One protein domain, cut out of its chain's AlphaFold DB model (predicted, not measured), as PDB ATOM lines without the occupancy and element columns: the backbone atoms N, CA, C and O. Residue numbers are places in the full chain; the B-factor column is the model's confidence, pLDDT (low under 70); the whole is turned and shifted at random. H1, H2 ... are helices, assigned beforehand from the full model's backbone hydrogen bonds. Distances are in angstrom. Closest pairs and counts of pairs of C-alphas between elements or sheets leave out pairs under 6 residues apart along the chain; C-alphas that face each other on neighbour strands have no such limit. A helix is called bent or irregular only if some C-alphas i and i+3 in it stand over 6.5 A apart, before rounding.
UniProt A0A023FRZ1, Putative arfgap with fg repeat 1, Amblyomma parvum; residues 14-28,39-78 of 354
ATOM      1  N   ASN A  14     192.561 194.227 126.352       88.50
ATOM      2  CA  ASN A  14     193.879 194.695 125.915       88.50
ATOM      3  C   ASN A  14     194.248 196.077 126.483       88.50
ATOM      4  O   ASN A  14     195.430 196.382 126.609       88.50
ATOM      5  N   LYS A  15     193.255 196.918 126.805       88.94
ATOM      6  CA  LYS A  15     193.459 198.258 127.381       88.94
ATOM      7  C   LYS A  15     193.258 198.239 128.903       88.94
ATOM      8  O   LYS A  15     194.194 198.471 129.666       88.94
ATOM      9  N   GLY A  16     192.042 197.936 129.353       90.44
ATOM     10  CA  GLY A  16     191.678 197.922 130.771       90.44
ATOM     11  C   GLY A  16     191.921 199.249 131.507       90.44
ATOM     12  O   GLY A  16     192.193 200.295 130.912       90.44
ATOM     13  N   ASN A  17     191.830 199.208 132.838       92.44
ATOM     14  CA  ASN A  17     192.013 200.400 133.672       92.44
ATOM     15  C   ASN A  17     193.469 200.889 133.715       92.44
ATOM     16  O   ASN A  17     193.679 202.095 133.816       92.44
ATOM     17  N   GLU A  18     194.460 200.000 133.591       91.62
ATOM     18  CA  GLU A  18     195.876 200.392 133.626       91.62
ATOM     19  C   GLU A  18     196.262 201.242 132.410       91.62
ATOM     20  O   GLU A  18     196.803 202.332 132.585       91.62
ATOM     21  N   PHE A  19     195.897 200.843 131.185       94.00
ATOM     22  CA  PHE A  19     196.105 201.705 130.017       94.00
ATOM     23  C   PHE A  19     195.359 203.039 130.159       94.00
ATOM     24  O   PHE A  19     195.930 204.110 129.949       94.00
ATOM     25  N   CYS A  20     194.093 202.993 130.586       94.00
ATOM     26  CA  CYS A  20     193.289 204.192 130.814       94.00
ATOM     27  C   CYS A  20     193.888 205.122 131.882       94.00
ATOM     28  O   CYS A  20     193.701 206.334 131.795       94.00
ATOM     29  N   LYS A  21     194.636 204.600 132.859       92.94
ATOM     30  CA  LYS A  21     195.400 205.391 133.831       92.94
ATOM     31  C   LYS A  21     196.587 206.091 133.163       92.94
ATOM     32  O   LYS A  21     196.735 207.293 133.347       92.94
ATOM     33  N   TYR A  22     197.369 205.407 132.326       93.44
ATOM     34  CA  TYR A  22     198.450 206.057 131.567       93.44
ATOM     35  C   TYR A  22     197.946 207.138 130.594       93.44
ATOM     36  O   TYR A  22     198.633 208.139 130.409       93.44
ATOM     37  N   VAL A  23     196.751 206.969 130.014       96.00
ATOM     38  CA  VAL A  23     196.116 207.967 129.131       96.00
ATOM     39  C   VAL A  23     195.521 209.138 129.916       96.00
ATOM     40  O   VAL A  23     195.867 210.281 129.659       96.00
ATOM     41  N   TRP A  24     194.620 208.893 130.871       95.88
ATOM     42  CA  TRP A  24     193.823 209.956 131.509       95.88
ATOM     43  C   TRP A  24     194.434 210.542 132.786       95.88
ATOM     44  O   TRP A  24     193.932 211.541 133.298       95.88
ATOM     45  N   LEU A  25     195.469 209.901 133.328       93.94
ATOM     46  CA  LEU A  25     196.192 210.296 134.539       93.94
ATOM     47  C   LEU A  25     197.714 210.305 134.283       93.94
ATOM     48  O   LEU A  25     198.507 210.257 135.217       93.94
ATOM     49  N   GLY A  26     198.147 210.384 133.020       92.69
ATOM     50  CA  GLY A  26     199.559 210.293 132.636       92.69
ATOM     51  C   GLY A  26     200.434 211.464 133.108       92.69
ATOM     52  O   GLY A  26     201.660 211.343 133.105       92.69
ATOM     53  N   LEU A  27     199.830 212.582 133.526       90.31
ATOM     54  CA  LEU A  27     200.500 213.722 134.179       90.31
ATOM     55  C   LEU A  27     200.094 213.894 135.656       90.31
ATOM     56  O   LEU A  27     200.395 214.922 136.260       90.31
ATOM     57  N   TYR A  28     199.355 212.943 136.228       86.94
ATOM     58  CA  TYR A  28     198.821 213.046 137.583       86.94
ATOM     59  C   TYR A  28     199.883 212.692 138.631       86.94
ATOM     60  O   TYR A  28     200.456 211.603 138.600       86.94
ATOM     61  N   ARG A  39     180.602 212.148 148.716       75.19
ATOM     62  CA  ARG A  39     179.323 212.750 149.108       75.19
ATOM     63  C   ARG A  39     178.996 214.025 148.327       75.19
ATOM     64  O   ARG A  39     177.845 214.447 148.329       75.19
ATOM     65  N   ASP A  40     179.989 214.645 147.694       86.56
ATOM     66  CA  ASP A  40     179.856 215.865 146.907       86.56
ATOM     67  C   ASP A  40     179.748 215.515 145.413       86.56
ATOM     68  O   ASP A  40     180.732 215.326 144.683       86.56
ATOM     69  N   GLU A  41     178.504 215.422 144.942       89.81
ATOM     70  CA  GLU A  41     178.205 215.216 143.526       89.81
ATOM     71  C   GLU A  41     178.775 216.331 142.641       89.81
ATOM     72  O   GLU A  41     179.116 216.068 141.487       89.81
ATOM     73  N   GLN A  42     178.882 217.566 143.145       90.19
ATOM     74  CA  GLN A  42     179.388 218.685 142.359       90.19
ATOM     75  C   GLN A  42     180.890 218.535 142.133       90.19
ATOM     76  O   GLN A  42     181.316 218.533 140.982       90.19
ATOM     77  N   ARG A  43     181.675 218.253 143.180       88.56
ATOM     78  CA  ARG A  43     183.105 217.917 143.023       88.56
ATOM     79  C   ARG A  43     183.330 216.695 142.144       88.56
ATOM     80  O   ARG A  43     184.317 216.643 141.415       88.56
ATOM     81  N   THR A  44     182.428 215.717 142.191       90.62
ATOM     82  CA  THR A  44     182.498 214.554 141.301       90.62
ATOM     83  C   THR A  44     182.290 214.967 139.841       90.62
ATOM     84  O   THR A  44     183.072 214.554 138.987       90.62
ATOM     85  N   ARG A  45     181.298 215.818 139.536       92.50
ATOM     86  CA  ARG A  45     181.110 216.389 138.187       92.50
ATOM     87  C   ARG A  45     182.321 217.210 137.750       92.50
ATOM     88  O   ARG A  45     182.830 216.980 136.656       92.50
ATOM     89  N   ASP A  46     182.815 218.091 138.614       92.50
ATOM     90  CA  ASP A  46     183.956 218.961 138.330       92.50
ATOM     91  C   ASP A  46     185.224 218.140 138.035       92.50
ATOM     92  O   ASP A  46     185.897 218.405 137.040       92.50
ATOM     93  N   LEU A  47     185.504 217.068 138.794       91.50
ATOM     94  CA  LEU A  47     186.604 216.143 138.487       91.50
ATOM     95  C   LEU A  47     186.407 215.449 137.130       91.50
ATOM     96  O   LEU A  47     187.368 215.310 136.373       91.50
ATOM     97  N   MET A  48     185.195 214.986 136.805       94.19
ATOM     98  CA  MET A  48     184.933 214.320 135.520       94.19
ATOM     99  C   MET A  48     185.138 215.283 134.339       94.19
ATOM    100  O   MET A  48     185.757 214.897 133.345       94.19
ATOM    101  N   ILE A  49     184.707 216.539 134.483       95.06
ATOM    102  CA  ILE A  49     184.956 217.627 133.528       95.06
ATOM    103  C   ILE A  49     186.464 217.898 133.420       95.06
ATOM    104  O   ILE A  49     187.007 217.929 132.315       95.06
ATOM    105  N   GLU A  50     187.183 218.039 134.537       94.25
ATOM    106  CA  GLU A  50     188.633 218.262 134.524       94.25
ATOM    107  C   GLU A  50     189.407 217.117 133.863       94.25
ATOM    108  O   GLU A  50     190.317 217.358 133.065       94.25
ATOM    109  N   LYS A  51     189.019 215.874 134.150       94.31
ATOM    110  CA  LYS A  51     189.672 214.665 133.652       94.31
ATOM    111  C   LYS A  51     189.413 214.425 132.163       94.31
ATOM    112  O   LYS A  51     190.370 214.171 131.431       94.31
ATOM    113  N   TYR A  52     188.157 214.486 131.718       96.00
ATOM    114  CA  TYR A  52     187.764 214.037 130.375       96.00
ATOM    115  C   TYR A  52     187.535 215.172 129.370       96.00
ATOM    116  O   TYR A  52     187.948 215.037 128.219       96.00
ATOM    117  N   GLU A  53     186.944 216.297 129.782       95.88
ATOM    118  CA  GLU A  53     186.662 217.432 128.886       95.88
ATOM    119  C   GLU A  53     187.852 218.393 128.813       95.88
ATOM    120  O   GLU A  53     188.399 218.650 127.742       95.88
ATOM    121  N   ARG A  54     188.313 218.879 129.973       97.12
ATOM    122  CA  ARG A  54     189.463 219.794 130.090       97.12
ATOM    123  C   ARG A  54     190.803 219.068 129.973       97.12
ATOM    124  O   ARG A  54     191.839 219.729 129.932       97.12
ATOM    125  N   LYS A  55     190.785 217.727 129.928       96.31
ATOM    126  CA  LYS A  55     191.944 216.858 129.667       96.31
ATOM    127  C   LYS A  55     193.150 217.159 130.572       96.31
ATOM    128  O   LYS A  55     194.299 217.036 130.154       96.31
ATOM    129  N   ARG A  56     192.901 217.539 131.832       94.81
ATOM    130  CA  ARG A  56     193.885 218.133 132.759       94.81
ATOM    131  C   ARG A  56     195.146 217.289 132.970       94.81
ATOM    132  O   ARG A  56     196.220 217.857 133.153       94.81
ATOM    133  N   TRP A  57     195.014 215.962 132.922       95.25
ATOM    134  CA  TRP A  57     196.116 214.998 133.051       95.25
ATOM    135  C   TRP A  57     196.213 214.026 131.865       95.25
ATOM    136  O   TRP A  57     196.843 212.972 131.984       95.25
ATOM    137  N   TYR A  58     195.576 214.371 130.741       96.19
ATOM    138  CA  TYR A  58     195.559 213.556 129.531       96.19
ATOM    139  C   TYR A  58     196.943 213.498 128.874       96.19
ATOM    140  O   TYR A  58     197.668 214.490 128.809       96.19
ATOM    141  N   VAL A  59     197.272 212.326 128.347       96.44
ATOM    142  CA  VAL A  59     198.459 212.024 127.552       96.44
ATOM    143  C   VAL A  59     198.012 211.195 126.353       96.44
ATOM    144  O   VAL A  59     197.156 210.319 126.490       96.44
ATOM    145  N   ASP A  60     198.592 211.452 125.180       96.50
ATOM    146  CA  ASP A  60     198.204 210.739 123.965       96.50
ATOM    147  C   ASP A  60     198.410 209.215 124.088       96.50
ATOM    148  O   ASP A  60     199.424 208.777 124.646       96.50
ATOM    149  N   PRO A  61     197.492 208.393 123.536       94.38
ATOM    150  CA  PRO A  61     197.538 206.930 123.584       94.38
ATOM    151  C   PRO A  61     198.899 206.304 123.267       94.38
ATOM    152  O   PRO A  61     199.298 205.349 123.927       94.38
ATOM    153  N   GLU A  62     199.627 206.847 122.294       94.69
ATOM    154  CA  GLU A  62     200.947 206.357 121.886       94.69
ATOM    155  C   GLU A  62     202.020 206.596 122.964       94.69
ATOM    156  O   GLU A  62     202.760 205.684 123.338       94.69
ATOM    157  N   ILE A  63     202.041 207.796 123.553       94.44
ATOM    158  CA  ILE A  63     202.945 208.153 124.655       94.44
ATOM    159  C   ILE A  63     202.587 207.341 125.913       94.44
ATOM    160  O   ILE A  63     203.476 206.884 126.638       94.44
ATOM    161  N   ALA A  64     201.292 207.117 126.153       94.00
ATOM    162  CA  ALA A  64     200.789 206.277 127.235       94.00
ATOM    163  C   ALA A  64     201.232 204.808 127.088       94.00
ATOM    164  O   ALA A  64     201.745 204.240 128.054       94.00
ATOM    165  N   LEU A  65     201.122 204.215 125.889       93.06
ATOM    166  CA  LEU A  65     201.644 202.871 125.590       93.06
ATOM    167  C   LEU A  65     203.153 202.784 125.851       93.06
ATOM    168  O   LEU A  65     203.613 201.857 126.520       93.06
ATOM    169  N   GLN A  66     203.925 203.763 125.371       93.44
ATOM    170  CA  GLN A  66     205.378 203.767 125.534       93.44
ATOM    171  C   GLN A  66     205.797 203.834 127.013       93.44
ATOM    172  O   GLN A  66     206.720 203.126 127.424       93.44
ATOM    173  N   ARG A  67     205.105 204.638 127.834       91.19
ATOM    174  CA  ARG A  67     205.333 204.694 129.289       91.19
ATOM    175  C   ARG A  67     204.932 203.395 129.986       91.19
ATOM    176  O   ARG A  67     205.714 202.879 130.775       91.19
ATOM    177  N   MET A  68     203.770 202.836 129.649       91.38
ATOM    178  CA  MET A  68     203.283 201.567 130.200       91.38
ATOM    179  C   MET A  68     204.266 200.413 129.943       91.38
ATOM    180  O   MET A  68     204.556 199.633 130.850       91.38
ATOM    181  N   HIS A  69     204.823 200.316 128.732       90.19
ATOM    182  CA  HIS A  69     205.837 199.311 128.402       90.19
ATOM    183  C   HIS A  69     207.159 199.532 129.152       90.19
ATOM    184  O   HIS A  69     207.782 198.559 129.582       90.19
ATOM    185  N   ALA A  70     207.583 200.784 129.349       91.19
ATOM    186  CA  ALA A  70     208.785 201.095 130.122       91.19
ATOM    187  C   ALA A  70     208.644 200.683 131.601       91.19
ATOM    188  O   ALA A  70     209.558 200.068 132.151       91.19
ATOM    189  N   ASP A  71     207.494 200.955 132.222       88.25
ATOM    190  CA  ASP A  71     207.215 200.604 133.621       88.25
ATOM    191  C   ASP A  71     207.130 199.076 133.819       88.25
ATOM    192  O   ASP A  71     207.739 198.511 134.734       88.25
ATOM    193  N   GLN A  72     206.479 198.373 132.883       85.88
ATOM    194  CA  GLN A  72     206.386 196.908 132.876       85.88
ATOM    195  C   GLN A  72     207.773 196.235 132.821       85.88
ATOM    196  O   GLN A  72     208.025 195.262 133.538       85.88
ATOM    197  N   GLN A  73     208.705 196.769 132.021       81.75
ATOM    198  CA  GLN A  73     210.084 196.265 131.959       81.75
ATOM    199  C   GLN A  73     210.869 196.499 133.262       81.75
ATOM    200  O   GLN A  73     211.741 195.696 133.603       81.75
ATOM    201  N   GLN A  74     210.563 197.562 134.013       76.06
ATOM    202  CA  GLN A  74     211.194 197.827 135.309       76.06
ATOM    203  C   GLN A  74     210.673 196.883 136.400       76.06
ATOM    204  O   GLN A  74     211.481 196.282 137.116       76.06
ATOM    205  N   GLN A  75     209.358 196.656 136.483       66.69
ATOM    206  CA  GLN A  75     208.786 195.694 137.438       66.69
ATOM    207  C   GLN A  75     209.276 194.258 137.189       66.69
ATOM    208  O   GLN A  75     209.590 193.547 138.147       66.69
ATOM    209  N   GLY A  76     209.468 193.858 135.926       58.03
ATOM    210  CA  GLY A  76     210.076 192.570 135.575       58.03
ATOM    211  C   GLY A  76     211.518 192.384 136.079       58.03
ATOM    212  O   GLY A  76     211.940 191.255 136.321       58.03
ATOM    213  N   ARG A  77     212.277 193.471 136.294       53.97
ATOM    214  CA  ARG A  77     213.631 193.425 136.882       53.97
ATOM    215  C   ARG A  77     213.636 193.504 138.408       53.97
ATOM    216  O   ARG A  77     214.504 192.892 139.028       53.97
ATOM    217  N   ALA A  78     212.678 194.202 139.017       52.00
ATOM    218  CA  ALA A  78     212.587 194.334 140.475       52.00
ATOM    219  C   ALA A  78     212.360 192.982 141.184       52.00
ATOM    220  O   ALA A  78     212.913 192.747 142.256       52.00
TER     221      ALA A  78
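AT A GLANCE: This is residues 14 to 28 and 39 to 78 of the 354 residues of the protein "Putative arfgap with fg repeat 1" of Amblyomma parvum (UniProt A0A023FRZ1). Two helices, H2 and H3, slope away from each other like the legs of a wide arch, joined at its top by residues 54 to 60, and the third helix, H1, stands between the legs about perpendicular to both, packing on the first part of H3, residues 61 to 68, and close to H2 but not clearly touching it. The outer parts of the legs, residues 39 to 45 and 69 to 78, stick out and make the length. The printed part has 55 residues with three named helices, H1, H2 and H3 in chain order, and no named strand; its class is all helix. It is loose, with a radius of gyration of the C-alphas of 13.6 A, and elongated, spanning 43 by 23 by 20 A.

HOW THE PARTS SIT: H1, residues 14 to 24, touches H3, residues 61 to 78, which meets it with residues 61 to 68 alone. Their closest C-alphas, those of Tyr 22 and Ala 64, are 4.9 A apart, and their lines are about perpendicular at 74 degrees. H1 and H2, residues 41 to 53, are close but not clearly touching; their closest C-alphas, those of Trp 24 and Lys 51, are 6.6 A apart. The lines of H1 and H2 are about perpendicular at 81 degrees. H2 and H3 are apart. In H2 every O i to N i+4 pair is within hydrogen-bond range; in H1 it is 6 of 7 and in H3 13 of 14.

IN THESE COORDINATES: H1 begins at C-alpha 14, (193.879, 194.695, 125.915), and is irregular: C-alphas 14 and 17 are 9.8 A apart. H2 measures 17.1 A from first to last C-alpha, and is neither bent nor irregular, but only just: C-alphas 50 and 53 are 6.0 A apart. H3 measures 25.9 A and ends at C-alpha 78, (212.587, 194.334, 140.475).

THE WHOLE: The two C-alphas farthest apart, those of Gln 42 and Arg 77, are 42.9 A apart. Residues 29 to 38 are cut out, and C-alphas 28 and 39 are 22.7 A apart across the cut. The link from H2 to H3 is short. The mean pLDDT of the printed part is 89.3, and residues 75 to 78 are under 70.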